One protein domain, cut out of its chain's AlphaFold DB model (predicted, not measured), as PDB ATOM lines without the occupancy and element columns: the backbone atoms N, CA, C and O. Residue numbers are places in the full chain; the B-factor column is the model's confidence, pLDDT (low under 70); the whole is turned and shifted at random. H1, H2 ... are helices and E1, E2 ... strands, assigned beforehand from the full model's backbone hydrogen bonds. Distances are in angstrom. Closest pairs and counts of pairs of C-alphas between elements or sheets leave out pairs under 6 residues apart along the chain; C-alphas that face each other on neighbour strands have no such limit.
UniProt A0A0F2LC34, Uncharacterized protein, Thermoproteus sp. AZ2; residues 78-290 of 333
ATOM      1  N   TYR A  78      86.632 166.497 171.360       58.78
ATOM      2  CA  TYR A  78      85.511 166.114 172.199       58.78
ATOM      3  C   TYR A  78      84.290 166.000 171.278       58.78
ATOM      4  O   TYR A  78      84.013 166.882 170.477       58.78
ATOM      5  N   LYS A  79      83.661 164.829 171.292       65.19
ATOM      6  CA  LYS A  79      82.322 164.592 170.755       65.19
ATOM      7  C   LYS A  79      81.629 163.758 171.806       65.19
ATOM      8  O   LYS A  79      81.606 162.530 171.731       65.19
ATOM      9  N   ALA A  80      81.302 164.426 172.896       67.75
ATOM     10  CA  ALA A  80      81.055 163.762 174.167       67.75
ATOM     11  C   ALA A  80      79.706 164.133 174.755       67.75
ATOM     12  O   ALA A  80      79.217 163.395 175.603       67.75
ATOM     13  N   VAL A  81      79.095 165.222 174.286       72.62
ATOM     14  CA  VAL A  81      77.819 165.683 174.806       72.62
ATOM     15  C   VAL A  81      76.865 166.066 173.681       72.62
ATOM     16  O   VAL A  81      77.261 166.683 172.697       72.62
ATOM     17  N   ALA A  82      75.593 165.720 173.842       77.75
ATOM     18  CA  ALA A  82      74.499 166.283 173.068       77.75
ATOM     19  C   ALA A  82      73.457 166.819 174.049       77.75
ATOM     20  O   ALA A  82      72.918 166.074 174.871       77.75
ATOM     21  N   LEU A  83      73.201 168.123 173.978       79.88
ATOM     22  CA  LEU A  83      72.304 168.816 174.891       79.88
ATOM     23  C   LEU A  83      71.385 169.740 174.102       79.88
ATOM     24  O   LEU A  83      71.850 170.649 173.414       79.88
ATOM     25  N   ARG A  84      70.075 169.503 174.219       78.06
ATOM     26  CA  ARG A  84      69.078 170.247 173.449       78.06
ATOM     27  C   ARG A  84      69.077 171.728 173.832       78.06
ATOM     28  O   ARG A  84      68.930 172.050 175.012       78.06
ATOM     29  N   GLY A  85      69.164 172.607 172.838       81.81
ATOM     30  CA  GLY A  85      69.219 174.063 173.007       81.81
ATOM     31  C   GLY A  85      70.610 174.616 173.339       81.81
ATOM     32  O   GLY A  85      70.740 175.819 173.557       81.81
ATOM     33  N   PHE A  86      71.632 173.759 173.389       87.25
ATOM     34  CA  PHE A  86      73.027 174.120 173.652       87.25
ATOM     35  C   PHE A  86      73.979 173.499 172.626       87.25
ATOM     36  O   PHE A  86      75.175 173.411 172.882       87.25
ATOM     37  N   GLU A  87      73.468 173.047 171.485       85.38
ATOM     38  CA  GLU A  87      74.210 172.291 170.478       85.38
ATOM     39  C   GLU A  87      75.435 173.078 169.989       85.38
ATOM     40  O   GLU A  87      76.560 172.579 170.036       85.38
ATOM     41  N   ASP A  88      75.234 174.343 169.614       88.56
ATOM     42  CA  ASP A  88      76.301 175.208 169.100       88.56
ATOM     43  C   ASP A  88      77.340 175.528 170.182       88.56
ATOM     44  O   ASP A  88      78.545 175.454 169.943       88.56
ATOM     45  N   LEU A  89      76.884 175.819 171.406       91.69
ATOM     46  CA  LEU A  89      77.777 176.090 172.533       91.69
ATOM     47  C   LEU A  89      78.589 174.850 172.913       91.69
ATOM     48  O   LEU A  89      79.793 174.959 173.133       91.69
ATOM     49  N   ALA A  90      77.949 173.682 172.983       88.69
ATOM     50  CA  ALA A  90      78.620 172.416 173.234       88.69
ATOM     51  C   ALA A  90      79.707 172.192 172.186       88.69
ATOM     52  O   ALA A  90      80.837 171.872 172.545       88.69
ATOM     53  N   ARG A  91      79.408 172.461 170.911       86.75
ATOM     54  CA  ARG A  91      80.386 172.292 169.843       86.75
ATOM     55  C   ARG A  91      81.582 173.236 169.968       86.75
ATOM     56  O   ARG A  91      82.720 172.795 169.814       86.75
ATOM     57  N   VAL A  92      81.354 174.510 170.285       90.81
ATOM     58  CA  VAL A  92      82.438 175.474 170.552       90.81
ATOM     59  C   VAL A  92      83.257 175.047 171.775       90.81
ATOM     60  O   VAL A  92      84.489 175.053 171.742       90.81
ATOM     61  N   ALA A  93      82.587 174.616 172.844       93.31
ATOM     62  CA  ALA A  93      83.229 174.146 174.063       93.31
ATOM     63  C   ALA A  93      84.090 172.896 173.825       93.31
ATOM     64  O   ALA A  93      85.168 172.783 174.401       93.31
ATOM     65  N   GLU A  94      83.658 171.982 172.953       87.75
ATOM     66  CA  GLU A  94      84.422 170.796 172.553       87.75
ATOM     67  C   GLU A  94      85.746 171.157 171.869       87.75
ATOM     68  O   GLU A  94      86.772 170.542 172.162       87.75
ATOM     69  N   LEU A  95      85.744 172.173 170.999       86.38
ATOM     70  CA  LEU A  95      86.950 172.657 170.323       86.38
ATOM     71  C   LEU A  95      87.935 173.289 171.313       86.38
ATOM     72  O   LEU A  95      89.114 172.942 171.319       86.38
ATOM     73  N   TYR A  96      87.463 174.170 172.194       93.25
ATOM     74  CA  TYR A  96      88.341 174.784 173.191       93.25
ATOM     75  C   TYR A  96      88.785 173.800 174.283       93.25
ATOM     76  O   TYR A  96      89.871 173.951 174.833       93.25
ATOM     77  N   ALA A  97      88.001 172.755 174.578       91.81
ATOM     78  CA  ALA A  97      88.412 171.700 175.507       91.81
ATOM     79  C   ALA A  97      89.573 170.891 174.929       91.81
ATOM     80  O   ALA A  97      90.487 170.500 175.659       91.81
ATOM     81  N   THR A  98      89.539 170.642 173.617       84.50
ATOM     82  CA  THR A  98      90.645 170.039 172.873       84.50
ATOM     83  C   THR A  98      91.905 170.890 172.981       84.50
ATOM     84  O   THR A  98      92.946 170.365 173.375       84.50
ATOM     85  N   ASP A  99      91.794 172.189 172.699       88.38
ATOM     86  CA  ASP A  99      92.910 173.133 172.798       88.38
ATOM     87  C   ASP A  99      93.519 173.154 174.212       88.38
ATOM     88  O   ASP A  99      94.719 172.933 174.383       88.38
ATOM     89  N   ALA A 100      92.682 173.320 175.243       92.56
ATOM     90  CA  ALA A 100      93.112 173.343 176.640       92.56
ATOM     91  C   ALA A 100      93.816 172.038 177.053       92.56
ATOM     92  O   ALA A 100      94.879 172.068 177.676       92.56
ATOM     93  N   PHE A 101      93.265 170.882 176.661       88.44
ATOM     94  CA  PHE A 101      93.870 169.579 176.943       88.44
ATOM     95  C   PHE A 101      95.261 169.448 176.311       88.44
ATOM     96  O   PHE A 101      96.208 169.042 176.985       88.44
ATOM     97  N   ASN A 102      95.404 169.817 175.036       85.00
ATOM     98  CA  ASN A 102      96.671 169.686 174.313       85.00
ATOM     99  C   ASN A 102      97.738 170.678 174.801       85.00
ATOM    100  O   ASN A 102      98.916 170.322 174.867       85.00
ATOM    101  N   LYS A 103      97.329 171.861 175.273       88.75
ATOM    102  CA  LYS A 103      98.208 172.815 175.974       88.75
ATOM    103  C   LYS A 103      98.629 172.352 177.375       88.75
ATOM    104  O   LYS A 103      99.518 172.949 177.980       88.75
ATOM    105  N   GLY A 104      98.059 171.254 177.872       88.19
ATOM    106  CA  GLY A 104      98.425 170.644 179.147       88.19
ATOM    107  C   GLY A 104      97.644 171.178 180.346       88.19
ATOM    108  O   GLY A 104      98.135 171.063 181.470       88.19
ATOM    109  N   ASP A 105      96.451 171.744 180.138       93.06
ATOM    110  CA  ASP A 105      95.557 172.111 181.235       93.06
ATOM    111  C   ASP A 105      95.079 170.853 181.981       93.06
ATOM    112  O   ASP A 105      94.515 169.915 181.407       93.06
ATOM    113  N   CYS A 106      95.301 170.827 183.293       93.25
ATOM    114  CA  CYS A 106      94.993 169.655 184.102       93.25
ATOM    115  C   CYS A 106      93.504 169.488 184.441       93.25
ATOM    116  O   CYS A 106      93.063 168.359 184.658       93.25
ATOM    117  N   LEU A 107      92.695 170.548 184.424       95.06
ATOM    118  CA  LEU A 107      91.238 170.417 184.516       95.06
ATOM    119  C   LEU A 107      90.646 169.913 183.191       95.06
ATOM    120  O   LEU A 107      89.697 169.128 183.204       95.06
ATOM    121  N   ALA A 108      91.251 170.258 182.052       93.06
ATOM    122  CA  ALA A 108      90.925 169.613 180.782       93.06
ATOM    123  C   ALA A 108      91.356 168.130 180.769       93.06
ATOM    124  O   ALA A 108      90.626 167.277 180.262       93.06
ATOM    125  N   TYR A 109      92.491 167.775 181.389       90.94
ATOM    126  CA  TYR A 109      92.880 166.372 181.608       90.94
ATOM    127  C   TYR A 109      91.877 165.605 182.484       90.94
ATOM    128  O   TYR A 109      91.538 164.452 182.189       90.94
ATOM    129  N   TYR A 110      91.369 166.242 183.538       92.25
ATOM    130  CA  TYR A 110      90.289 165.706 184.363       92.25
ATOM    131  C   TYR A 110      89.020 165.452 183.537       92.25
ATOM    132  O   TYR A 110      88.508 164.333 183.549       92.25
ATOM    133  N   LEU A 111      88.577 166.433 182.744       93.00
ATOM    134  CA  LEU A 111      87.443 166.292 181.825       93.00
ATOM    135  C   LEU A 111      87.629 165.103 180.861       93.00
ATOM    136  O   LEU A 111      86.751 164.243 180.754       93.00
ATOM    137  N   ALA A 112      88.791 165.002 180.205       86.94
ATOM    138  CA  ALA A 112      89.120 163.879 179.324       86.94
ATOM    139  C   ALA A 112      89.045 162.528 180.049       86.94
ATOM    140  O   ALA A 112      88.523 161.555 179.498       86.94
ATOM    141  N   SER A 113      89.561 162.480 181.281       86.81
ATOM    142  CA  SER A 113      89.572 161.286 182.128       86.81
ATOM    143  C   SER A 113      88.160 160.821 182.473       86.81
ATOM    144  O   SER A 113      87.888 159.622 182.410       86.81
ATOM    145  N   LEU A 114      87.248 161.751 182.775       88.25
ATOM    146  CA  LEU A 114      85.843 161.428 183.020       88.25
ATOM    147  C   LEU A 114      85.147 160.903 181.767       88.25
ATOM    148  O   LEU A 114      84.422 159.918 181.839       88.25
ATOM    149  N   ILE A 115      85.385 161.529 180.614       83.69
ATOM    150  CA  ILE A 115      84.715 161.185 179.353       83.69
ATOM    151  C   ILE A 115      85.166 159.832 178.819       83.69
ATOM    152  O   ILE A 115      84.353 159.004 178.411       83.69
ATOM    153  N   ARG A 116      86.479 159.605 178.777       78.00
ATOM    154  CA  ARG A 116      87.067 158.406 178.164       78.00
ATOM    155  C   ARG A 116      87.169 157.234 179.129       78.00
ATOM    156  O   ARG A 116      87.258 156.100 178.677       78.00
ATOM    157  N   GLY A 117      87.127 157.513 180.428       73.69
ATOM    158  CA  GLY A 117      87.535 156.569 181.455       73.69
ATOM    159  C   GLY A 117      89.055 156.556 181.569       73.69
ATOM    160  O   GLY A 117      89.773 156.303 180.604       73.69
ATOM    161  N   ASN A 118      89.553 156.847 182.765       74.00
ATOM    162  CA  ASN A 118      90.964 156.729 183.109       74.00
ATOM    163  C   ASN A 118      91.205 155.365 183.773       74.00
ATOM    164  O   ASN A 118      90.335 154.874 184.493       74.00
ATOM    165  N   GLY A 119      92.385 154.776 183.562       71.81
ATOM    166  CA  GLY A 119      92.817 153.563 184.259       71.81
ATOM    167  C   GLY A 119      92.638 153.667 185.774       71.81
ATOM    168  O   GLY A 119      92.128 152.733 186.367       71.81
ATOM    169  N   LEU A 120      92.897 154.834 186.375       74.25
ATOM    170  CA  LEU A 120      92.644 155.088 187.798       74.25
ATOM    171  C   LEU A 120      91.166 154.928 188.181       74.25
ATOM    172  O   LEU A 120      90.863 154.298 189.186       74.25
ATOM    173  N   LEU A 121      90.236 155.465 187.385       72.38
ATOM    174  CA  LEU A 121      88.794 155.328 187.640       72.38
ATOM    175  C   LEU A 121      88.345 153.864 187.527       72.38
ATOM    176  O   LEU A 121      87.533 153.396 188.325       72.38
ATOM    177  N   TRP A 122      88.905 153.133 186.563       71.44
ATOM    178  CA  TRP A 122      88.651 151.706 186.393       71.44
ATOM    179  C   TRP A 122      89.303 150.849 187.473       71.44
ATOM    180  O   TRP A 122      88.685 149.896 187.930       71.44
ATOM    181  N   ASP A 123      90.508 151.182 187.921       72.19
ATOM    182  CA  ASP A 123      91.187 150.486 189.010       72.19
ATOM    183  C   ASP A 123      90.362 150.581 190.290       72.19
ATOM    184  O   ASP A 123      90.175 149.577 190.969       72.19
ATOM    185  N   ILE A 124      89.768 151.745 190.564       66.31
ATOM    186  CA  ILE A 124      88.830 151.917 191.677       66.31
ATOM    187  C   ILE A 124      87.608 151.001 191.500       66.31
ATOM    188  O   ILE A 124      87.239 150.289 192.433       66.31
ATOM    189  N   TYR A 125      87.015 150.957 190.302       66.94
ATOM    190  CA  TYR A 125      85.897 150.057 189.974       66.94
ATOM    191  C   TYR A 125      86.235 148.575 190.166       66.94
ATOM    192  O   TYR A 125      85.479 147.836 190.796       66.94
ATOM    193  N   TYR A 126      87.402 148.148 189.691       66.69
ATOM    194  CA  TYR A 126      87.891 146.779 189.819       66.69
ATOM    195  C   TYR A 126      88.573 146.490 191.162       66.69
ATOM    196  O   TYR A 126      89.131 145.404 191.326       66.69
ATOM    197  N   ARG A 127      88.538 147.429 192.121       67.56
ATOM    198  CA  ARG A 127      89.166 147.308 193.449       67.56
ATOM    199  C   ARG A 127      90.659 146.961 193.388       67.56
ATOM    200  O   ARG A 127      91.178 146.205 194.206       67.56
ATOM    201  N   ARG A 128      91.356 147.501 192.391       69.69
ATOM    202  CA  ARG A 128      92.809 147.415 192.221       69.69
ATOM    203  C   ARG A 128      93.472 148.612 192.892       69.69
ATOM    204  O   ARG A 128      92.858 149.661 193.047       69.69
ATOM    205  N   VAL A 129      94.745 148.463 193.258       71.56
ATOM    206  CA  VAL A 129      95.559 149.587 193.742       71.56
ATOM    207  C   VAL A 129      95.804 150.534 192.563       71.56
ATOM    208  O   VAL A 129      96.533 150.141 191.646       71.56
ATOM    209  N   PRO A 130      95.232 151.752 192.555       69.50
ATOM    210  CA  PRO A 130      95.380 152.642 191.416       69.50
ATOM    211  C   PRO A 130      96.816 153.174 191.356       69.50
ATOM    212  O   PRO A 130      97.379 153.585 192.375       69.50
ATOM    213  N   ARG A 131      97.424 153.174 190.166       67.44
ATOM    214  CA  ARG A 131      98.795 153.672 189.960       67.44
ATOM    215  C   ARG A 131      98.768 155.023 189.259       67.44
ATOM    216  O   ARG A 131      98.433 155.103 188.081       67.44
ATOM    217  N   GLY A 132      99.109 156.078 189.997       66.88
ATOM    218  CA  GLY A 132      99.315 157.409 189.423       66.88
ATOM    219  C   GLY A 132     100.549 157.453 188.520       66.88
ATOM    220  O   GLY A 132     101.403 156.565 188.574       66.88
ATOM    221  N   GLY A 133     100.651 158.491 187.694       66.69
ATOM    222  CA  GLY A 133     101.804 158.662 186.805       66.69
ATOM    223  C   GLY A 133     101.598 159.634 185.648       66.69
ATOM    224  O   GLY A 133     102.384 159.619 184.701       66.69
ATOM    225  N   SER A 134     100.541 160.448 185.676       72.25
ATOM    226  CA  SER A 134     100.279 161.440 184.641       72.25
ATOM    227  C   SER A 134     101.023 162.757 184.900       72.25
ATOM    228  O   SER A 134     101.477 163.053 186.007       72.25
ATOM    229  N   ARG A 135     101.102 163.601 183.861       76.94
ATOM    230  CA  ARG A 135     101.595 164.989 183.958       76.94
ATOM    231  C   ARG A 135     100.748 165.847 184.915       76.94
ATOM    232  O   ARG A 135     101.216 166.879 185.382       76.94
ATOM    233  N   CYS A 136      99.528 165.412 185.235       87.81
ATOM    234  CA  CYS A 136      98.581 166.092 186.110       87.81
ATOM    235  C   CYS A 136      98.437 165.360 187.448       87.81
ATOM    236  O   CYS A 136      97.350 164.925 187.826       87.81
ATOM    237  N   GLY A 137      99.546 165.252 188.187       85.44
ATOM    238  CA  GLY A 137      99.633 164.442 189.407       85.44
ATOM    239  C   GLY A 137      98.591 164.762 190.489       85.44
ATOM    240  O   GLY A 137      98.175 163.859 191.209       85.44
ATOM    241  N   TYR A 138      98.102 166.005 190.584       87.25
ATOM    242  CA  TYR A 138      97.043 166.347 191.545       87.25
ATOM    243  C   TYR A 138      95.659 165.810 191.139       87.25
ATOM    244  O   TYR A 138      94.833 165.543 192.009       87.25
ATOM    245  N   ILE A 139      95.401 165.622 189.842       88.94
ATOM    246  CA  ILE A 139      94.174 164.982 189.349       88.94
ATOM    247  C   ILE A 139      94.232 163.480 189.601       88.94
ATOM    248  O   ILE A 139      93.251 162.901 190.068       88.94
ATOM    249  N   ASP A 140      95.390 162.860 189.368       85.38
ATOM    250  CA  ASP A 140      95.610 161.461 189.734       85.38
ATOM    251  C   ASP A 140      95.384 161.266 191.240       85.38
ATOM    252  O   ASP A 140      94.634 160.379 191.649       85.38
ATOM    253  N   ALA A 141      95.972 162.141 192.066       81.06
ATOM    254  CA  ALA A 141      95.780 162.136 193.513       81.06
ATOM    255  C   ALA A 141      94.307 162.330 193.895       81.06
ATOM    256  O   ALA A 141      93.807 161.600 194.749       81.06
ATOM    257  N   TYR A 142      93.590 163.247 193.234       83.62
ATOM    258  CA  TYR A 142      92.152 163.427 193.421       83.62
ATOM    259  C   TYR A 142      91.385 162.126 193.148       83.62
ATOM    260  O   TYR A 142      90.644 161.678 194.024       83.62
ATOM    261  N   PHE A 143      91.600 161.470 192.002       81.44
ATOM    262  CA  PHE A 143      90.935 160.202 191.687       81.44
ATOM    263  C   PHE A 143      91.261 159.108 192.706       81.44
ATOM    264  O   PHE A 143      90.345 158.498 193.257       81.44
ATOM    265  N   ILE A 144      92.543 158.912 193.018       76.88
ATOM    266  CA  ILE A 144      93.008 157.942 194.020       76.88
ATOM    267  C   ILE A 144      92.310 158.181 195.364       76.88
ATOM    268  O   ILE A 144      91.784 157.253 195.977       76.88
ATOM    269  N   SER A 145      92.230 159.441 195.793       73.25
ATOM    270  CA  SER A 145      91.638 159.825 197.074       73.25
ATOM    271  C   SER A 145      90.137 159.514 197.187       73.25
ATOM    272  O   SER A 145      89.623 159.398 198.300       73.25
ATOM    273  N   ARG A 146      89.431 159.353 196.057       70.62
ATOM    274  CA  ARG A 146      88.010 158.962 196.016       70.62
ATOM    275  C   ARG A 146      87.819 157.463 196.190       70.62
ATOM    276  O   ARG A 146      86.886 157.050 196.872       70.62
ATOM    277  N   GLY A 147      88.686 156.661 195.575       57.22
ATOM    278  CA  GLY A 147      88.570 155.204 195.587       57.22
ATOM    279  C   GLY A 147      89.078 154.531 196.852       57.22
ATOM    280  O   GLY A 147      88.669 153.419 197.166       57.22
ATOM    281  N   LEU A 148      89.936 155.212 197.610       48.38
ATOM    282  CA  LEU A 148      90.525 154.650 198.817       48.38
ATOM    283  C   LEU A 148      89.605 154.678 200.044       48.38
ATOM    284  O   LEU A 148      89.980 154.086 201.046       48.38
ATOM    285  N   ARG A 149      88.390 155.250 199.993       46.16
ATOM    286  CA  ARG A 149      87.486 155.290 201.167       46.16
ATOM    287  C   ARG A 149      87.239 153.921 201.829       46.16
ATOM    288  O   ARG A 149      86.921 153.902 203.012       46.16
ATOM    289  N   GLU A 150      87.419 152.811 201.111       44.16
ATOM    290  CA  GLU A 150      87.321 151.450 201.665       44.16
ATOM    291  C   GLU A 150      88.677 150.784 202.015       44.16
ATOM    292  O   GLU A 150      88.672 149.764 202.694       44.16
ATOM    293  N   LEU A 151      89.834 151.320 201.587       46.31
ATOM    294  CA  LEU A 151      91.148 150.646 201.694       46.31
ATOM    295  C   LEU A 151      92.304 151.500 202.261       46.31
ATOM    296  O   LEU A 151      93.271 150.928 202.759       46.31
ATOM    297  N   ALA A 152      92.242 152.836 202.217       47.78
ATOM    298  CA  ALA A 152      93.210 153.723 202.874       47.78
ATOM    299  C   ALA A 152      92.602 155.116 203.162       47.78
ATOM    300  O   ALA A 152      91.795 155.616 202.379       47.78
ATOM    301  N   PRO A 153      92.980 155.789 204.259       47.47
ATOM    302  CA  PRO A 153      92.442 157.107 204.569       47.47
ATOM    303  C   PRO A 153      92.753 158.118 203.458       47.47
ATOM    304  O   PRO A 153      93.859 158.166 202.919       47.47
ATOM    305  N   HIS A 154      91.745 158.925 203.117       52.72
ATOM    306  CA  HIS A 154      91.913 160.117 202.293       52.72
ATOM    307  C   HIS A 154      93.040 160.971 202.887       52.72
ATOM    308  O   HIS A 154      92.996 161.280 204.075       52.72
ATOM    309  N   ASP A 155      94.027 161.333 202.069       56.94
ATOM    310  CA  ASP A 155      95.130 162.210 202.460       56.94
ATOM    311  C   ASP A 155      94.855 163.630 201.931       56.94
ATOM    312  O   ASP A 155      95.124 163.916 200.755       56.94
ATOM    313  N   PRO A 156      94.265 164.512 202.759       56.53
ATOM    314  CA  PRO A 156      93.908 165.863 202.350       56.53
ATOM    315  C   PRO A 156      95.133 166.757 202.102       56.53
ATOM    316  O   PRO A 156      95.009 167.751 201.382       56.53
ATOM    317  N   GLU A 157      96.319 166.418 202.628       63.44
ATOM    318  CA  GLU A 157      97.530 167.234 202.451       63.44
ATOM    319  C   GLU A 157      97.974 167.266 200.983       63.44
ATOM    320  O   GLU A 157      98.378 168.315 200.476       63.44
ATOM    321  N   LYS A 158      97.764 166.168 200.242       65.38
ATOM    322  CA  LYS A 158      98.058 166.073 198.797       65.38
ATOM    323  C   LYS A 158      97.257 167.043 197.928       65.38
ATOM    324  O   LYS A 158      97.647 167.311 196.793       65.38
ATOM    325  N   LEU A 159      96.144 167.566 198.440       76.88
ATOM    326  CA  LEU A 159      95.269 168.517 197.744       76.88
ATOM    327  C   LEU A 159      95.242 169.893 198.439       76.88
ATOM    328  O   LEU A 159      94.605 170.832 197.949       76.88
ATOM    329  N   GLY A 160      95.966 170.045 199.555       72.12
ATOM    330  CA  GLY A 160      95.998 171.251 200.381       72.12
ATOM    331  C   GLY A 160      96.545 172.480 199.652       72.12
ATOM    332  O   GLY A 160      95.998 173.571 199.810       72.12
ATOM    333  N   GLY A 161      97.541 172.296 198.778       83.00
ATOM    334  CA  GLY A 161      98.176 173.369 197.997       83.00
ATOM    335  C   GLY A 161      97.387 173.864 196.775       83.00
ATOM    336  O   GLY A 161      97.843 174.775 196.089       83.00
ATOM    337  N   LEU A 162      96.219 173.284 196.469       88.44
ATOM    338  CA  LEU A 162      95.431 173.695 195.302       88.44
ATOM    339  C   LEU A 162      94.747 175.055 195.522       88.44
ATOM    340  O   LEU A 162      94.198 175.334 196.592       88.44
ATOM    341  N   GLY A 163      94.722 175.879 194.471       91.62
ATOM    342  CA  GLY A 163      93.969 177.134 194.457       91.62
ATOM    343  C   GLY A 163      92.462 176.908 194.632       91.62
ATOM    344  O   GLY A 163      91.928 175.863 194.254       91.62
ATOM    345  N   GLN A 164      91.757 177.901 195.184       91.00
ATOM    346  CA  GLN A 164      90.331 177.777 195.520       91.00
ATOM    347  C   GLN A 164      89.453 177.397 194.322       91.00
ATOM    348  O   GLN A 164      88.588 176.542 194.466       91.00
ATOM    349  N   ARG A 165      89.702 177.959 193.132       90.62
ATOM    350  CA  ARG A 165      88.927 177.635 191.919       90.62
ATOM    351  C   ARG A 165      89.066 176.167 191.506       90.62
ATOM    352  O   ARG A 165      88.071 175.528 191.188       90.62
ATOM    353  N   VAL A 166      90.277 175.609 191.586       92.62
ATOM    354  CA  VAL A 166      90.530 174.187 191.290       92.62
ATOM    355  C   VAL A 166      89.850 173.302 192.334       92.62
ATOM    356  O   VAL A 166      89.152 172.355 191.981       92.62
ATOM    357  N   LYS A 167      89.985 173.644 193.624       90.25
ATOM    358  CA  LYS A 167      89.281 172.940 194.709       90.25
ATOM    359  C   LYS A 167      87.768 172.969 194.506       90.25
ATOM    360  O   LYS A 167      87.114 171.944 194.666       90.25
ATOM    361  N   ALA A 168      87.216 174.114 194.114       89.31
ATOM    362  CA  ALA A 168      85.796 174.268 193.843       89.31
ATOM    363  C   ALA A 168      85.349 173.393 192.662       89.31
ATOM    364  O   ALA A 168      84.403 172.626 192.818       89.31
ATOM    365  N   ALA A 169      86.065 173.427 191.534       91.50
ATOM    366  CA  ALA A 169      85.763 172.616 190.350       91.50
ATOM    367  C   ALA A 169      85.772 171.100 190.627       91.50
ATOM    368  O   ALA A 169      84.976 170.358 190.047       91.50
ATOM    369  N   LEU A 170      86.633 170.650 191.548       89.38
ATOM    370  CA  LEU A 170      86.741 169.257 191.997       89.38
ATOM    371  C   LEU A 170      85.798 168.906 193.167       89.38
ATOM    372  O   LEU A 170      85.762 167.761 193.612       89.38
ATOM    373  N   GLY A 171      85.001 169.849 193.683       88.56
ATOM    374  CA  GLY A 171      84.092 169.609 194.816       88.56
ATOM    375  C   GLY A 171      84.783 169.410 196.168       88.56
ATOM    376  O   GLY A 171      84.275 168.672 197.004       88.56
ATOM    377  N   LEU A 172      85.959 170.009 196.365       86.62
ATOM    378  CA  LEU A 172      86.766 169.886 197.587       86.62
ATOM    379  C   LEU A 172      86.490 170.990 198.619       86.62
ATOM    380  O   LEU A 172      87.120 171.004 199.674       86.62
ATOM    381  N   LEU A 173      85.597 171.936 198.320       82.19
ATOM    382  CA  LEU A 173      85.198 172.997 199.247       82.19
ATOM    383  C   LEU A 173      83.869 172.651 199.916       82.19
ATOM    384  O   LEU A 173      83.062 171.878 199.394       82.19
ATOM    385  N   ARG A 174      83.601 173.274 201.065       81.88
ATOM    386  CA  ARG A 174      82.250 173.268 201.630       81.88
ATOM    387  C   ARG A 174      81.331 174.098 200.738       81.88
ATOM    388  O   ARG A 174      81.757 175.091 200.153       81.88
ATOM    389  N   PHE A 175      80.048 173.745 200.697       80.88
ATOM    390  CA  PHE A 175      79.060 174.472 199.892       80.88
ATOM    391  C   PHE A 175      79.058 175.983 200.189       80.88
ATOM    392  O   PHE A 175      79.073 176.788 199.266       80.88
ATOM    393  N   SER A 176      79.144 176.379 201.465       80.56
ATOM    394  CA  SER A 176      79.210 177.791 201.877       80.56
ATOM    395  C   SER A 176      80.427 178.542 201.329       80.56
ATOM    396  O   SER A 176      80.333 179.726 201.034       80.56
ATOM    397  N   GLU A 177      81.569 177.865 201.192       81.12
ATOM    398  CA  GLU A 177      82.795 178.446 200.631       81.12
ATOM    399  C   GLU A 177      82.690 178.542 199.107       81.12
ATOM    400  O   GLU A 177      83.057 179.554 198.519       81.12
ATOM    401  N   ALA A 178      82.136 177.506 198.474       84.38
ATOM    402  CA  ALA A 178      81.919 177.467 197.034       84.38
ATOM    403  C   ALA A 178      80.931 178.541 196.563       84.38
ATOM    404  O   ALA A 178      81.164 179.145 195.521       84.38
ATOM    405  N   LEU A 179      79.876 178.828 197.337       85.00
ATOM    406  CA  LEU A 179      78.911 179.890 197.026       85.00
ATOM    407  C   LEU A 179      79.575 181.257 196.825       85.00
ATOM    408  O   LEU A 179      79.145 182.009 195.957       85.00
ATOM    409  N   GLY A 180      80.647 181.560 197.565       89.81
ATOM    410  CA  GLY A 180      81.409 182.803 197.404       89.81
ATOM    411  C   GLY A 180      82.164 182.917 196.074       89.81
ATOM    412  O   GLY A 180      82.644 183.994 195.737       89.81
ATOM    413  N   LEU A 181      82.267 181.822 195.315       92.62
ATOM    414  CA  LEU A 181      82.903 181.757 193.996       92.62
ATOM    415  C   LEU A 181      81.877 181.664 192.854       92.62
ATOM    416  O   LEU A 181      82.261 181.610 191.686       92.62
ATOM    417  N   VAL A 182      80.579 181.611 193.173       93.75
ATOM    418  CA  VAL A 182      79.499 181.546 192.183       93.75
ATOM    419  C   VAL A 182      79.204 182.955 191.678       93.75
ATOM    420  O   VAL A 182      78.379 183.687 192.214       93.75
ATOM    421  N   GLU A 183      79.887 183.320 190.602       93.56
ATOM    422  CA  GLU A 183      79.670 184.550 189.842       93.56
ATOM    423  C   GLU A 183      79.242 184.215 188.408       93.56
ATOM    424  O   GLU A 183      79.464 183.104 187.926       93.56
ATOM    425  N   ARG A 184      78.635 185.169 187.692       94.81
ATOM    426  CA  ARG A 184      78.220 184.975 186.293       94.81
ATOM    427  C   ARG A 184      79.427 185.040 185.342       94.81
ATOM    428  O   ARG A 184      79.540 185.945 184.523       94.81
ATOM    429  N   SER A 185      80.317 184.064 185.466       96.31
ATOM    430  CA  SER A 185      81.505 183.830 184.645       96.31
ATOM    431  C   SER A 185      81.619 182.337 184.313       96.31
ATOM    432  O   SER A 185      80.905 181.511 184.885       96.31
ATOM    433  N   TRP A 186      82.512 181.962 183.394       96.94
ATOM    434  CA  TRP A 186      82.756 180.549 183.080       96.94
ATOM    435  C   TRP A 186      83.324 179.764 184.273       96.94
ATOM    436  O   TRP A 186      82.960 178.607 184.472       96.94
ATOM    437  N   ASP A 187      84.162 180.389 185.105       95.94
ATOM    438  CA  ASP A 187      84.664 179.767 186.338       95.94
ATOM    439  C   ASP A 187      83.532 179.577 187.350       95.94
ATOM    440  O   ASP A 187      83.343 178.479 187.877       95.94
ATOM    441  N   GLY A 188      82.728 180.622 187.572       96.50
ATOM    442  CA  GLY A 188      81.564 180.536 188.447       96.50
ATOM    443  C   GLY A 188      80.525 179.527 187.949       96.50
ATOM    444  O   GLY A 188      79.876 178.880 188.767       96.50
ATOM    445  N   PHE A 189      80.418 179.311 186.632       97.50
ATOM    446  CA  PHE A 189      79.548 178.291 186.040       97.50
ATOM    447  C   PHE A 189      80.000 176.882 186.431       97.50
ATOM    448  O   PHE A 189      79.176 176.072 186.853       97.50
ATOM    449  N   VAL A 190      81.303 176.590 186.349       97.50
ATOM    450  CA  VAL A 190      81.858 175.290 186.761       97.50
ATOM    451  C   VAL A 190      81.541 175.016 188.226       97.50
ATOM    452  O   VAL A 190      81.079 173.925 188.564       97.50
ATOM    453  N   VAL A 191      81.742 176.017 189.090       95.38
ATOM    454  CA  VAL A 191      81.422 175.911 190.518       95.38
ATOM    455  C   VAL A 191      79.921 175.699 190.714       95.38
ATOM    456  O   VAL A 191      79.521 174.739 191.366       95.38
ATOM    457  N   ALA A 192      79.073 176.526 190.104       93.06
ATOM    458  CA  ALA A 192      77.623 176.408 190.211       93.06
ATOM    459  C   ALA A 192      77.135 175.002 189.835       93.06
ATOM    460  O   ALA A 192      76.405 174.371 190.599       93.06
ATOM    461  N   MET A 193      77.596 174.480 188.698       94.25
ATOM    462  CA  MET A 193      77.233 173.149 188.218       94.25
ATOM    463  C   MET A 193      77.727 172.039 189.151       94.25
ATOM    464  O   MET A 193      76.948 171.149 189.490       94.25
ATOM    465  N   ARG A 194      78.983 172.106 189.622       91.50
ATOM    466  CA  ARG A 194      79.557 171.116 190.551       91.50
ATOM    467  C   ARG A 194      78.761 171.000 191.850       91.50
ATOM    468  O   ARG A 194      78.645 169.908 192.392       91.50
ATOM    469  N   TYR A 195      78.212 172.107 192.341       85.69
ATOM    470  CA  TYR A 195      77.455 172.154 193.594       85.69
ATOM    471  C   TYR A 195      75.927 172.146 193.389       85.69
ATOM    472  O   TYR A 195      75.183 172.524 194.292       85.69
ATOM    473  N   GLY A 196      75.438 171.703 192.225       84.25
ATOM    474  CA  GLY A 196      74.011 171.439 191.995       84.25
ATOM    475  C   GLY A 196      73.150 172.667 191.674       84.25
ATOM    476  O   GLY A 196      71.922 172.575 191.641       84.25
ATOM    477  N   ILE A 197      73.755 173.825 191.398       87.12
ATOM    478  CA  ILE A 197      73.060 175.062 191.012       87.12
ATOM    479  C   ILE A 197      72.837 175.062 189.490       87.12
ATOM    480  O   ILE A 197      73.365 175.883 188.740       87.12
ATOM    481  N   TYR A 198      72.030 174.115 189.003       89.06
ATOM    482  CA  TYR A 198      71.838 173.882 187.562       89.06
ATOM    483  C   TYR A 198      71.096 175.003 186.824       89.06
ATOM    484  O   TYR A 198      71.111 175.056 185.593       89.06
ATOM    485  N   SER A 199      70.495 175.956 187.545       88.31
ATOM    486  CA  SER A 199      69.988 177.198 186.949       88.31
ATOM    487  C   SER A 199      71.080 178.004 186.237       88.31
ATOM    488  O   SER A 199      70.751 178.838 185.394       88.31
ATOM    489  N   ALA A 200      72.361 177.735 186.523       91.12
ATOM    490  CA  ALA A 200      73.498 178.313 185.816       91.12
ATOM    491  C   ALA A 200      73.519 178.000 184.310       91.12
ATOM    492  O   ALA A 200      74.046 178.797 183.542       91.12
ATOM    493  N   LEU A 201      72.859 176.930 183.844       90.44
ATOM    494  CA  LEU A 201      72.678 176.669 182.405       90.44
ATOM    495  C   LEU A 201      71.909 177.783 181.682       90.44
ATOM    496  O   LEU A 201      72.010 177.921 180.469       90.44
ATOM    497  N   ARG A 202      71.154 178.615 182.409       89.69
ATOM    498  CA  ARG A 202      70.451 179.774 181.838       89.69
ATOM    499  C   ARG A 202      71.338 181.011 181.719       89.69
ATOM    500  O   ARG A 202      70.882 182.038 181.210       89.69
ATOM    501  N   TRP A 203      72.570 180.964 182.222       92.25
ATOM    502  CA  TRP A 203      73.492 182.081 182.104       92.25
ATOM    503  C   TRP A 203      73.903 182.234 180.645       92.25
ATOM    504  O   TRP A 203      74.551 181.371 180.065       92.25
ATOM    505  N   ARG A 204      73.525 183.364 180.050       86.25
ATOM    506  CA  ARG A 204      74.019 183.762 178.731       86.25
ATOM    507  C   ARG A 204      75.444 184.270 178.916       86.25
ATOM    508  O   ARG A 204      75.608 185.430 179.303       86.25
ATOM    509  N   LEU A 205      76.410 183.362 178.806       92.75
ATOM    510  CA  LEU A 205      77.843 183.642 178.801       92.75
ATOM    511  C   LEU A 205      78.327 183.664 177.352       92.75
ATOM    512  O   LEU A 205      77.914 182.820 176.556       92.75
ATOM    513  N   GLU A 206      79.186 184.622 177.025       90.44
ATOM    514  CA  GLU A 206      79.719 184.763 175.672       90.44
ATOM    515  C   GLU A 206      80.675 183.606 175.328       90.44
ATOM    516  O   GLU A 206      81.530 183.243 176.158       90.44
ATOM    517  N   PRO A 207      80.548 183.013 174.126       90.56
ATOM    518  CA  PRO A 207      81.512 182.049 173.626       90.56
ATOM    519  C   PRO A 207      82.916 182.652 173.448       90.56
ATOM    520  O   PRO A 207      83.071 183.815 173.086       90.56
ATOM    521  N   GLY A 208      83.955 181.854 173.679       90.69
ATOM    522  CA  GLY A 208      85.357 182.255 173.577       90.69
ATOM    523  C   GLY A 208      86.300 181.181 174.130       90.69
ATOM    524  O   GLY A 208      85.859 180.062 174.400       90.69
ATOM    525  N   PRO A 209      87.586 181.503 174.362       92.00
ATOM    526  CA  PRO A 209      88.578 180.530 174.821       92.00
ATOM    527  C   PRO A 209      88.202 179.787 176.103       92.00
ATOM    528  O   PRO A 209      88.576 178.636 176.260       92.00
ATOM    529  N   ASP A 210      87.430 180.404 176.997       95.25
ATOM    530  CA  ASP A 210      86.971 179.788 178.247       95.25
ATOM    531  C   ASP A 210      85.708 178.923 178.100       95.25
ATOM    532  O   ASP A 210      85.304 178.264 179.057       95.25
ATOM    533  N   SER A 211      85.077 178.869 176.924       94.69
ATOM    534  CA  SER A 211      83.822 178.128 176.727       94.69
ATOM    535  C   SER A 211      83.932 176.637 176.984       94.69
ATOM    536  O   SER A 211      82.927 176.004 177.292       94.69
ATOM    537  N   TRP A 212      85.130 176.057 176.936       95.44
ATOM    538  CA  TRP A 212      85.336 174.660 177.319       95.44
ATOM    539  C   TRP A 212      84.919 174.361 178.764       95.44
ATOM    540  O   TRP A 212      84.552 173.228 179.085       95.44
ATOM    541  N   LYS A 213      84.895 175.383 179.629       96.94
ATOM    542  CA  LYS A 213      84.395 175.288 181.004       96.94
ATOM    543  C   LYS A 213      82.905 174.949 181.068       96.94
ATOM    544  O   LYS A 213      82.451 174.433 182.085       96.94
ATOM    545  N   PHE A 214      82.157 175.140 179.980       96.44
ATOM    546  CA  PHE A 214      80.818 174.579 179.826       96.44
ATOM    547  C   PHE A 214      80.823 173.050 179.987       96.44
ATOM    548  O   PHE A 214      80.076 172.502 180.799       96.44
ATOM    549  N   LEU A 215      81.719 172.362 179.266       95.62
ATOM    550  CA  LEU A 215      81.886 170.913 179.382       95.62
ATOM    551  C   LEU A 215      82.436 170.534 180.749       95.62
ATOM    552  O   LEU A 215      81.930 169.594 181.352       95.62
ATOM    553  N   LEU A 216      83.425 171.276 181.262       96.62
ATOM    554  CA  LEU A 216      83.952 171.026 182.601       96.62
ATOM    555  C   LEU A 216      82.840 171.088 183.653       96.62
ATOM    556  O   LEU A 216      82.721 170.162 184.439       96.62
ATOM    557  N   GLY A 217      81.988 172.115 183.640       95.75
ATOM    558  CA  GLY A 217      80.872 172.241 184.579       95.75
ATOM    559  C   GLY A 217      79.868 171.092 184.463       95.75
ATOM    560  O   GLY A 217      79.508 170.492 185.476       95.75
ATOM    561  N   LEU A 218      79.461 170.734 183.238       94.25
ATOM    562  CA  LEU A 218      78.576 169.588 182.994       94.25
ATOM    563  C   LEU A 218      79.174 168.277 183.523       94.25
ATOM    564  O   LEU A 218      78.498 167.525 184.219       94.25
ATOM    565  N   TYR A 219      80.445 168.011 183.236       93.56
ATOM    566  CA  TYR A 219      81.109 166.776 183.649       93.56
ATOM    567  C   TYR A 219      81.518 166.756 185.120       93.56
ATOM    568  O   TYR A 219      81.530 165.691 185.725       93.56
ATOM    569  N   SER A 220      81.769 167.916 185.723       91.06
ATOM    570  CA  SER A 220      81.914 168.073 187.171       91.06
ATOM    571  C   SER A 220      80.601 167.770 187.901       91.06
ATOM    572  O   SER A 220      80.638 167.218 188.999       91.06
ATOM    573  N   ALA A 221      79.445 168.097 187.311       89.31
ATOM    574  CA  ALA A 221      78.138 167.696 187.837       89.31
ATOM    575  C   ALA A 221      77.869 166.192 187.651       89.31
ATOM    576  O   ALA A 221      77.320 165.549 188.538       89.31
ATOM    577  N   LEU A 222      78.297 165.628 186.519       88.12
ATOM    578  CA  LEU A 222      78.163 164.204 186.186       88.12
ATOM    579  C   LEU A 222      79.308 163.328 186.723       88.12
ATOM    580  O   LEU A 222      79.440 162.181 186.299       88.12
ATOM    581  N   ASP A 223      80.154 163.856 187.608       86.69
ATOM    582  CA  ASP A 223      81.393 163.205 188.031       86.69
ATOM    583  C   ASP A 223      81.122 161.814 188.648       86.69
ATOM    584  O   ASP A 223      80.603 161.720 189.766       86.69
ATOM    585  N   PRO A 224      81.487 160.721 187.957       78.81
ATOM    586  CA  PRO A 224      81.115 159.367 188.335       78.81
ATOM    587  C   PRO A 224      81.795 158.919 189.624       78.81
ATOM    588  O   PRO A 224      83.008 159.049 189.778       78.81
ATOM    589  N   VAL A 225      81.023 158.344 190.544       73.88
ATOM    590  CA  VAL A 225      81.501 157.717 191.781       73.88
ATOM    591  C   VAL A 225      81.385 156.206 191.643       73.88
ATOM    592  O   VAL A 225      80.303 155.674 191.437       73.88
ATOM    593  N   VAL A 226      82.485 155.483 191.795       66.31
ATOM    594  CA  VAL A 226      82.447 154.018 191.835       66.31
ATOM    595  C   VAL A 226      81.760 153.538 193.115       66.31
ATOM    596  O   VAL A 226      82.048 154.032 194.202       66.31
ATOM    597  N   VAL A 227      80.884 152.543 192.986       63.38
ATOM    598  CA  VAL A 227      80.074 151.978 194.073       63.38
ATOM    599  C   VAL A 227      79.921 150.460 193.888       63.38
ATOM    600  O   VAL A 227      80.099 149.959 192.776       63.38
ATOM    601  N   PRO A 228      79.580 149.676 194.930       55.59
ATOM    602  CA  PRO A 228      79.387 148.235 194.773       55.59
ATOM    603  C   PRO A 228      78.357 147.892 193.682       55.59
ATOM    604  O   PRO A 228      77.177 148.220 193.795       55.59
ATOM    605  N   GLY A 229      78.806 147.205 192.626       57.38
ATOM    606  CA  GLY A 229      77.958 146.738 191.524       57.38
ATOM    607  C   GLY A 229      77.693 147.745 190.395       57.38
ATOM    608  O   GLY A 229      76.867 147.440 189.537       57.38
ATOM    609  N   GLY A 230      78.357 148.909 190.368       65.19
ATOM    610  CA  GLY A 230      78.193 149.881 189.281       65.19
ATOM    611  C   GLY A 230      78.922 151.213 189.489       65.19
ATOM    612  O   GLY A 230      79.854 151.331 190.282       65.19
ATOM    613  N   VAL A 231      78.473 152.233 188.763       68.06
ATOM    614  CA  VAL A 231      78.954 153.617 188.841       68.06
ATOM    615  C   VAL A 231      77.781 154.525 189.182       68.06
ATOM    616  O   VAL A 231      76.741 154.448 188.544       68.06
ATOM    617  N   ALA A 232      77.918 155.394 190.173       71.56
ATOM    618  CA  ALA A 232      76.907 156.376 190.516       71.56
ATOM    619  C   ALA A 232      77.171 157.737 189.874       71.56
ATOM    620  O   ALA A 232      78.305 158.207 189.873       71.56
ATOM    621  N   VAL A 233      76.123 158.381 189.360       77.19
ATOM    622  CA  VAL A 233      76.171 159.749 188.811       77.19
ATOM    623  C   VAL A 233      74.945 160.533 189.271       77.19
ATOM    624  O   VAL A 233      73.859 159.964 189.421       77.19
ATOM    625  N   ASP A 234      75.107 161.837 189.480       75.88
ATOM    626  CA  ASP A 234      73.982 162.733 189.744       75.88
ATOM    627  C   ASP A 234      73.319 163.127 188.419       75.88
ATOM    628  O   ASP A 234      73.924 163.783 187.572       75.88
ATOM    629  N   ASN A 235      72.069 162.712 188.218       75.62
ATOM    630  CA  ASN A 235      71.289 163.077 187.037       75.62
ATOM    631  C   ASN A 235      70.416 164.323 187.258       75.62
ATOM    632  O   ASN A 235      69.629 164.678 186.383       75.62
ATOM    633  N   GLY A 236      70.563 165.027 188.385       76.94
ATOM    634  CA  GLY A 236      69.792 166.215 188.744       76.94
ATOM    635  C   GLY A 236      69.867 167.344 187.715       76.94
ATOM    636  O   GLY A 236      68.931 168.142 187.618       76.94
ATOM    637  N   VAL A 237      70.912 167.366 186.879       82.62
ATOM    638  CA  VAL A 237      71.048 168.305 185.757       82.62
ATOM    639  C   VAL A 237      69.841 168.269 184.809       82.62
ATOM    640  O   VAL A 237      69.435 169.317 184.309       82.62
ATOM    641  N   VAL A 238      69.167 167.122 184.641       79.19
ATOM    642  CA  VAL A 238      67.962 167.002 183.786       79.19
ATOM    643  C   VAL A 238      66.701 167.635 184.376       79.19
ATOM    644  O   VAL A 238      65.634 167.621 183.769       79.19
ATOM    645  N   ARG A 239      66.797 168.245 185.560       77.12
ATOM    646  CA  ARG A 239      65.765 169.172 186.046       77.12
ATOM    647  C   ARG A 239      65.866 170.541 185.375       77.12
ATOM    648  O   ARG A 239      64.880 171.268 185.322       77.12
ATOM    649  N   ALA A 240      67.049 170.900 184.878       83.44
ATOM    650  CA  ALA A 240      67.292 172.159 184.180       83.44
ATOM    651  C   ALA A 240      67.220 172.021 182.651       83.44
ATOM    652  O   ALA A 240      67.037 173.027 181.967       83.44
ATOM    653  N   VAL A 241      67.333 170.797 182.123       84.31
ATOM    654  CA  VAL A 241      67.288 170.492 180.685       84.31
ATOM    655  C   VAL A 241      66.437 169.255 180.403       84.31
ATOM    656  O   VAL A 241      66.486 168.302 181.175       84.31
ATOM    657  N   PRO A 242      65.680 169.217 179.293       72.94
ATOM    658  CA  PRO A 242      64.765 168.107 179.014       72.94
ATOM    659  C   PRO A 242      65.490 166.791 178.695       72.94
ATOM    660  O   PRO A 242      64.940 165.712 178.909       72.94
ATOM    661  N   TYR A 243      66.704 166.883 178.148       77.38
ATOM    662  CA  TYR A 243      67.436 165.757 177.586       77.38
ATOM    663  C   TYR A 243      68.934 166.063 177.517       77.38
ATOM    664  O   TYR A 243      69.309 167.158 177.091       77.38
ATOM    665  N   LEU A 244      69.768 165.097 177.899       81.94
ATOM    666  CA  LEU A 244      71.227 165.158 177.862       81.94
ATOM    667  C   LEU A 244      71.791 163.781 177.502       81.94
ATOM    668  O   LEU A 244      71.559 162.811 178.215       81.94
ATOM    669  N   VAL A 245      72.587 163.699 176.441       79.75
ATOM    670  CA  VAL A 245      73.424 162.525 176.151       79.75
ATOM    671  C   VAL A 245      74.850 162.885 176.488       79.75
ATOM    672  O   VAL A 245      75.347 163.901 176.011       79.75
ATOM    673  N   ALA A 246      75.515 162.065 177.291       82.50
ATOM    674  CA  ALA A 246      76.896 162.287 177.676       82.50
ATOM    675  C   ALA A 246      77.693 160.985 177.621       82.50
ATOM    676  O   ALA A 246      77.204 159.915 177.987       82.50
ATOM    677  N   LYS A 247      78.948 161.079 177.191       77.31
ATOM    678  CA  LYS A 247      79.904 159.980 177.286       77.31
ATOM    679  C   LYS A 247      80.567 160.003 178.660       77.31
ATOM    680  O   LYS A 247      81.233 160.985 178.964       77.31
ATOM    681  N   ILE A 248      80.399 158.965 179.471       79.81
ATOM    682  CA  ILE A 248      80.918 158.860 180.844       79.81
ATOM    683  C   ILE A 248      81.714 157.567 180.949       79.81
ATOM    684  O   ILE A 248      81.230 156.514 180.555       79.81
ATOM    685  N   MET A 249      82.943 157.635 181.456       75.25
ATOM    686  CA  MET A 249      83.865 156.501 181.569       75.25
ATOM    687  C   MET A 249      83.927 155.644 180.293       75.25
ATOM    688  O   MET A 249      83.936 154.423 180.351       75.25
ATOM    689  N   GLY A 250      83.919 156.264 179.114       70.38
ATOM    690  CA  GLY A 250      83.979 155.551 177.838       70.38
ATOM    691  C   GLY A 250      82.639 155.012 177.316       70.38
ATOM    692  O   GLY A 250      82.551 154.747 176.117       70.38
ATOM    693  N   GLY A 251      81.600 154.915 178.152       65.31
ATOM    694  CA  GLY A 251      80.243 154.508 177.771       65.31
ATOM    695  C   GLY A 251      79.326 155.692 177.469       65.31
ATOM    696  O   GLY A 251      79.628 156.827 177.830       65.31
ATOM    697  N   TRP A 252      78.202 155.441 176.802       69.38
ATOM    698  CA  TRP A 252      77.184 156.459 176.534       69.38
ATOM    699  C   TRP A 252      76.060 156.363 177.567       69.38
ATOM    700  O   TRP A 252      75.541 155.284 177.870       69.38
ATOM    701  N   ALA A 253      75.676 157.511 178.110       69.12
ATOM    702  CA  ALA A 253      74.551 157.655 179.014       69.12
ATOM    703  C   ALA A 253      73.577 158.691 178.453       69.12
ATOM    704  O   ALA A 253      73.969 159.764 177.999       69.12
ATOM    705  N   VAL A 254      72.300 158.342 178.490       74.44
ATOM    706  CA  VAL A 254      71.176 159.179 178.095       74.44
ATOM    707  C   VAL A 254      70.410 159.524 179.359       74.44
ATOM    708  O   VAL A 254      69.875 158.643 180.029       74.44
ATOM    709  N   PHE A 255      70.347 160.806 179.675       75.62
ATOM    710  CA  PHE A 255      69.607 161.354 180.797       75.62
ATOM    711  C   PHE A 255      68.427 162.158 180.271       75.62
ATOM    712  O   PHE A 255      68.559 162.954 179.339       75.62
ATOM    713  N   PHE A 256      67.264 161.974 180.876       69.44
ATOM    714  CA  PHE A 256      66.050 162.671 180.469       69.44
ATOM    715  C   PHE A 256      65.109 162.846 181.652       69.44
ATOM    716  O   PHE A 256      65.251 162.184 182.677       69.44
ATOM    717  N   SER A 257      64.147 163.752 181.519       66.94
ATOM    718  CA  SER A 257      63.121 163.973 182.533       66.94
ATOM    719  C   SER A 257      61.743 163.711 181.943       66.94
ATOM    720  O   SER A 257      61.409 164.264 180.896       66.94
ATOM    721  N   THR A 258      60.932 162.883 182.608       64.44
ATOM    722  CA  THR A 258      59.499 162.763 182.293       64.44
ATOM    723  C   THR A 258      58.692 163.227 183.498       64.44
ATOM    724  O   THR A 258      58.947 162.811 184.624       64.44
ATOM    725  N   ALA A 259      57.784 164.184 183.285       66.50
ATOM    726  CA  ALA A 259      57.001 164.829 184.348       66.50
ATOM    727  C   ALA A 259      57.837 165.379 185.534       66.50
ATOM    728  O   ALA A 259      57.367 165.421 186.666       66.50
ATOM    729  N   GLY A 260      59.084 165.805 185.291       63.94
ATOM    730  CA  GLY A 260      59.984 166.311 186.336       63.94
ATOM    731  C   GLY A 260      60.757 165.225 187.094       63.94
ATOM    732  O   GLY A 260      61.637 165.553 187.895       63.94
ATOM    733  N   HIS A 261      60.483 163.947 186.822       62.66
ATOM    734  CA  HIS A 261      61.232 162.825 187.369       62.66
ATOM    735  C   HIS A 261      62.446 162.522 186.482       62.66
ATOM    736  O   HIS A 261      62.285 162.362 185.271       62.66
ATOM    737  N   PRO A 262      63.662 162.462 187.049       66.62
ATOM    738  CA  PRO A 262      64.870 162.214 186.277       66.62
ATOM    739  C   PRO A 262      65.066 160.713 186.013       66.62
ATOM    740  O   PRO A 262      64.984 159.890 186.925       66.62
ATOM    741  N   TYR A 263      65.378 160.368 184.767       63.59
ATOM    742  CA  TYR A 263      65.623 159.012 184.281       63.59
ATOM    743  C   TYR A 263      66.978 158.923 183.585       63.59
ATOM    744  O   TYR A 263      67.507 159.915 183.075       63.59
ATOM    745  N   THR A 264      67.512 157.704 183.540       67.38
ATOM    746  CA  THR A 264      68.782 157.396 182.887       67.38
ATOM    747  C   THR A 264      68.674 156.076 182.129       67.38
ATOM    748  O   THR A 264      68.175 155.093 182.674       67.38
ATOM    749  N   ALA A 265      69.193 156.038 180.904       60.44
ATOM    750  CA  ALA A 265      69.461 154.824 180.138       60.44
ATOM    751  C   ALA A 265      70.943 154.809 179.738       60.44
ATOM    752  O   ALA A 265      71.484 155.833 179.330       60.44
ATOM    753  N   SER A 266      71.628 153.676 179.882       60.59
ATOM    754  CA  SER A 266      73.060 153.589 179.582       60.59
ATOM    755  C   SER A 266      73.485 152.166 179.249       60.59
ATOM    756  O   SER A 266      72.839 151.209 179.661       60.59
ATOM    757  N   ASN A 267      74.609 152.040 178.541       56.69
ATOM    758  CA  ASN A 267      75.343 150.786 178.396       56.69
ATOM    759  C   ASN A 267      76.300 150.501 179.577       56.69
ATOM    760  O   ASN A 267      77.121 149.591 179.499       56.69
ATOM    761  N   LEU A 268      76.217 151.287 180.655       52.31
ATOM    762  CA  LEU A 268      76.934 151.094 181.912       52.31
ATOM    763  C   LEU A 268      75.953 150.733 183.032       52.31
ATOM    764  O   LEU A 268      74.818 151.212 183.065       52.31
ATOM    765  N   ASN A 269      76.420 149.953 184.010       53.47
ATOM    766  CA  ASN A 269      75.687 149.740 185.257       53.47
ATOM    767  C   ASN A 269      75.719 151.029 186.088       53.47
ATOM    768  O   ASN A 269      76.723 151.303 186.749       53.47
ATOM    769  N   ILE A 270      74.637 151.816 186.050       54.91
ATOM    770  CA  ILE A 270      74.551 153.115 186.731       54.91
ATOM    771  C   ILE A 270      73.656 153.060 187.983       54.91
ATOM    772  O   ILE A 270      72.541 152.546 187.933       54.91
ATOM    773  N   MET A 271      74.108 153.646 189.098       50.62
ATOM    774  CA  MET A 271      73.288 153.932 190.288       50.62
ATOM    775  C   MET A 271      72.967 155.437 190.374       50.62
ATOM    776  O   MET A 271      73.866 156.264 190.417       50.62
ATOM    777  N   ALA A 272      71.693 155.834 190.407       51.34
ATOM    778  CA  ALA A 272      71.302 157.249 190.503       51.34
ATOM    779  C   ALA A 272      70.809 157.610 191.917       51.34
ATOM    780  O   ALA A 272      70.383 156.738 192.682       51.34
ATOM    781  N   ALA A 273      70.846 158.901 192.268       40.19
ATOM    782  CA  ALA A 273      70.277 159.415 193.515       40.19
ATOM    783  C   ALA A 273      68.751 159.179 193.531       40.19
ATOM    784  O   ALA A 273      67.987 159.901 192.899       40.19
ATOM    785  N   GLY A 274      68.317 158.111 194.202       35.28
ATOM    786  CA  GLY A 274      66.937 157.605 194.137       35.28
ATOM    787  C   GLY A 274      66.812 156.088 194.302       35.28
ATOM    788  O   GLY A 274      65.706 155.573 194.425       35.28
ATOM    789  N   GLY A 275      67.938 155.372 194.357       30.92
ATOM    790  CA  GLY A 275      67.995 153.949 194.676       30.92
ATOM    791  C   GLY A 275      68.834 153.175 193.669       30.92
ATOM    792  O   GLY A 275      69.254 153.696 192.635       30.92
ATOM    793  N   ARG A 276      69.068 151.892 193.963       32.84
ATOM    794  CA  ARG A 276      69.551 150.949 192.954       32.84
ATOM    795  C   ARG A 276      68.453 150.852 191.904       32.84
ATOM    796  O   ARG A 276      67.498 150.100 192.090       32.84
ATOM    797  N   ILE A 277      68.572 151.606 190.814       36.22
ATOM    798  CA  ILE A 277      67.758 151.364 189.630       36.22
ATOM    799  C   ILE A 277      68.259 150.028 189.078       36.22
ATOM    800  O   ILE A 277      69.148 149.967 188.235       36.22
ATOM    801  N   ARG A 278      67.728 148.917 189.612       34.66
ATOM    802  CA  ARG A 278      67.673 147.652 188.881       34.66
ATOM    803  C   ARG A 278      66.726 147.931 187.728       34.66
ATOM    804  O   ARG A 278      65.521 147.741 187.843       34.66
ATOM    805  N   GLY A 279      67.264 148.517 186.669       32.22
ATOM    806  CA  GLY A 279      66.517 148.757 185.459       32.22
ATOM    807  C   GLY A 279      66.232 147.416 184.811       32.22
ATOM    808  O   GLY A 279      66.956 147.014 183.916       32.22
ATOM    809  N   SER A 280      65.127 146.775 185.186       30.36
ATOM    810  CA  SER A 280      64.451 145.768 184.356       30.36
ATOM    811  C   SER A 280      63.867 146.382 183.066       30.36
ATOM    812  O   SER A 280      62.974 145.803 182.464       30.36
ATOM    813  N   TYR A 281      64.324 147.572 182.663       33.53
ATOM    814  CA  TYR A 281      63.965 148.247 181.418       33.53
ATOM    815  C   TYR A 281      65.000 148.041 180.318       33.53
ATOM    816  O   TYR A 281      64.726 148.410 179.190       33.53
ATOM    817  N   ALA A 282      66.157 147.454 180.630       31.12
ATOM    818  CA  ALA A 282      67.064 146.906 179.639       31.12
ATOM    819  C   ALA A 282      67.176 145.405 179.908       31.12
ATOM    820  O   ALA A 282      67.907 144.978 180.801       31.12
ATOM    821  N   SER A 283      66.409 144.597 179.174       33.00
ATOM    822  CA  SER A 283      66.719 143.170 179.078       33.00
ATOM    823  C   SER A 283      67.979 143.074 178.234       33.00
ATOM    824  O   SER A 283      67.902 143.181 177.009       33.00
ATOM    825  N   CYS A 284      69.131 142.978 178.894       34.59
ATOM    826  CA  CYS A 284      70.390 142.736 178.216       34.59
ATOM    827  C   CYS A 284      70.692 141.233 178.248       34.59
ATOM    828  O   CYS A 284      71.136 140.718 179.271       34.59
ATOM    829  N   ASP A 285      70.425 140.542 177.138       34.12
ATOM    830  CA  ASP A 285      70.872 139.162 176.915       34.12
ATOM    831  C   ASP A 285      72.158 139.210 176.082       34.12
ATOM    832  O   ASP A 285      72.129 139.389 174.859       34.12
ATOM    833  N   GLY A 286      73.306 139.111 176.759       43.88
ATOM    834  CA  GLY A 286      74.618 139.285 176.131       43.88
ATOM    835  C   GLY A 286      74.802 140.704 175.581       43.88
ATOM    836  O   GLY A 286      74.629 141.678 176.310       43.88
ATOM    837  N   ASP A 287      75.114 140.830 174.291       34.91
ATOM    838  CA  ASP A 287      75.418 142.111 173.626       34.91
ATOM    839  C   ASP A 287      74.173 142.886 173.139       34.91
ATOM    840  O   ASP A 287      74.280 143.841 172.368       34.91
ATOM    841  N   ARG A 288      72.965 142.474 173.540       35.78
ATOM    842  CA  ARG A 288      71.693 142.996 173.014       35.78
ATOM    843  C   ARG A 288      70.910 143.679 174.119       35.78
ATOM    844  O   ARG A 288      70.497 142.981 175.030       35.78
ATOM    845  N   CYS A 289      70.641 144.982 174.022       38.41
ATOM    846  CA  CYS A 289      69.821 145.687 175.012       38.41
ATOM    847  C   CYS A 289      68.565 146.294 174.366       38.41
ATOM    848  O   CYS A 289      68.640 147.048 173.395       38.41
ATOM    849  N   VAL A 290      67.398 145.977 174.928       36.62
ATOM    850  CA  VAL A 290      66.088 146.483 174.480       36.62
ATOM    851  C   VAL A 290      65.484 147.367 175.566       36.62
ATOM    852  O   VAL A 290      65.416 146.922 176.709       36.62
TER     853      VAL A 290
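AT A GLANCE: This is residues 78 to 290 of the 333 residues of an uncharacterized protein of Thermoproteus sp. AZ2 (UniProt A0A0F2LC34). A cluster of crossed helices, with H10 and H2 at its core, has a four-stranded antiparallel sheet, E1, E4, E5, E6, as a wall along one side. A smaller mixed sheet, E2, E3, E7, meets H3 and H4, and a tail ends in the hairpin E8 and E9, away from the body. The 213 printed residues, of mixed class, include eleven named helices and nine named strands, in the order E1, H1 to H10, E2, E3, H11, E4 to E9. The whole is compact, with a radius of gyration of the C-alphas of 16.9 A and spans of 47 by 42 by 34 A.

HOW THE PARTS SIT: The largest sheet runs E1, residues 81 to 83, E4, 243 to 248, E5, 251 to 258, and E6, 261 to 266. E4, E5 and E6 form a meander, each the antiparallel neighbour of the one before. N 82 and O 245 are 2.8 A apart, N 246 and O 253 2.9 A, N 256 and O 263 3.0 A. H11, residues 236 to 239, is on this sheet at a height of 7.1 A. H2, residues 106 to 116, is on it too, the closest C-alphas being Ile 115 and Ile 248, 4.7 A. H10, residues 209 to 221, only grazes it. H10 touches H1, residues 87 to 102, about perpendicular at 81 degrees, C-alphas 93 and 212 closest at 3.9 A. H10 touches H8, residues 186 to 194, at a shallow tilt of 7 degrees, C-alphas 190 and 217 closest at 3.9 A. H8 also touches H6, residues 164 to 169, and H9, 198 to 202; H7, 175 to 179, is close but not clearly touching. H4, residues 137 to 150, touches H3, 119 to 125, and H5, 157 to 160. H3 and H4 only graze the sheet of E2, 225 to 227, E3, 230 to 233, and E7, 270 to 272; N 225 and O 232 are 2.8 A apart, N 271 and O 231 2.8 A. E8, 283 to 285, and E9, 288 to 290, form a hairpin, N 285 and O 288 3.2 A apart. O i to N i+4 pairs are within hydrogen-bond range throughout H1, H2, H3, H6, H7 and H8, but 8 of 10 in H4, 6 of 9 in H10 and 0 of 1 in H9, with 2 of 2 O i to N i+3 pairs.

IN THESE COORDINATES: E1 begins at C-alpha 81, (77.819, 165.683, 174.806); E9 ends at C-alpha 290, (66.088, 146.483, 174.480). H1 measures 22.9 A, E5 22.8 A.

THE WHOLE: The printed part has no cut. The link H3 to H4 is long. Residues 256 to 290 are under pLDDT 70.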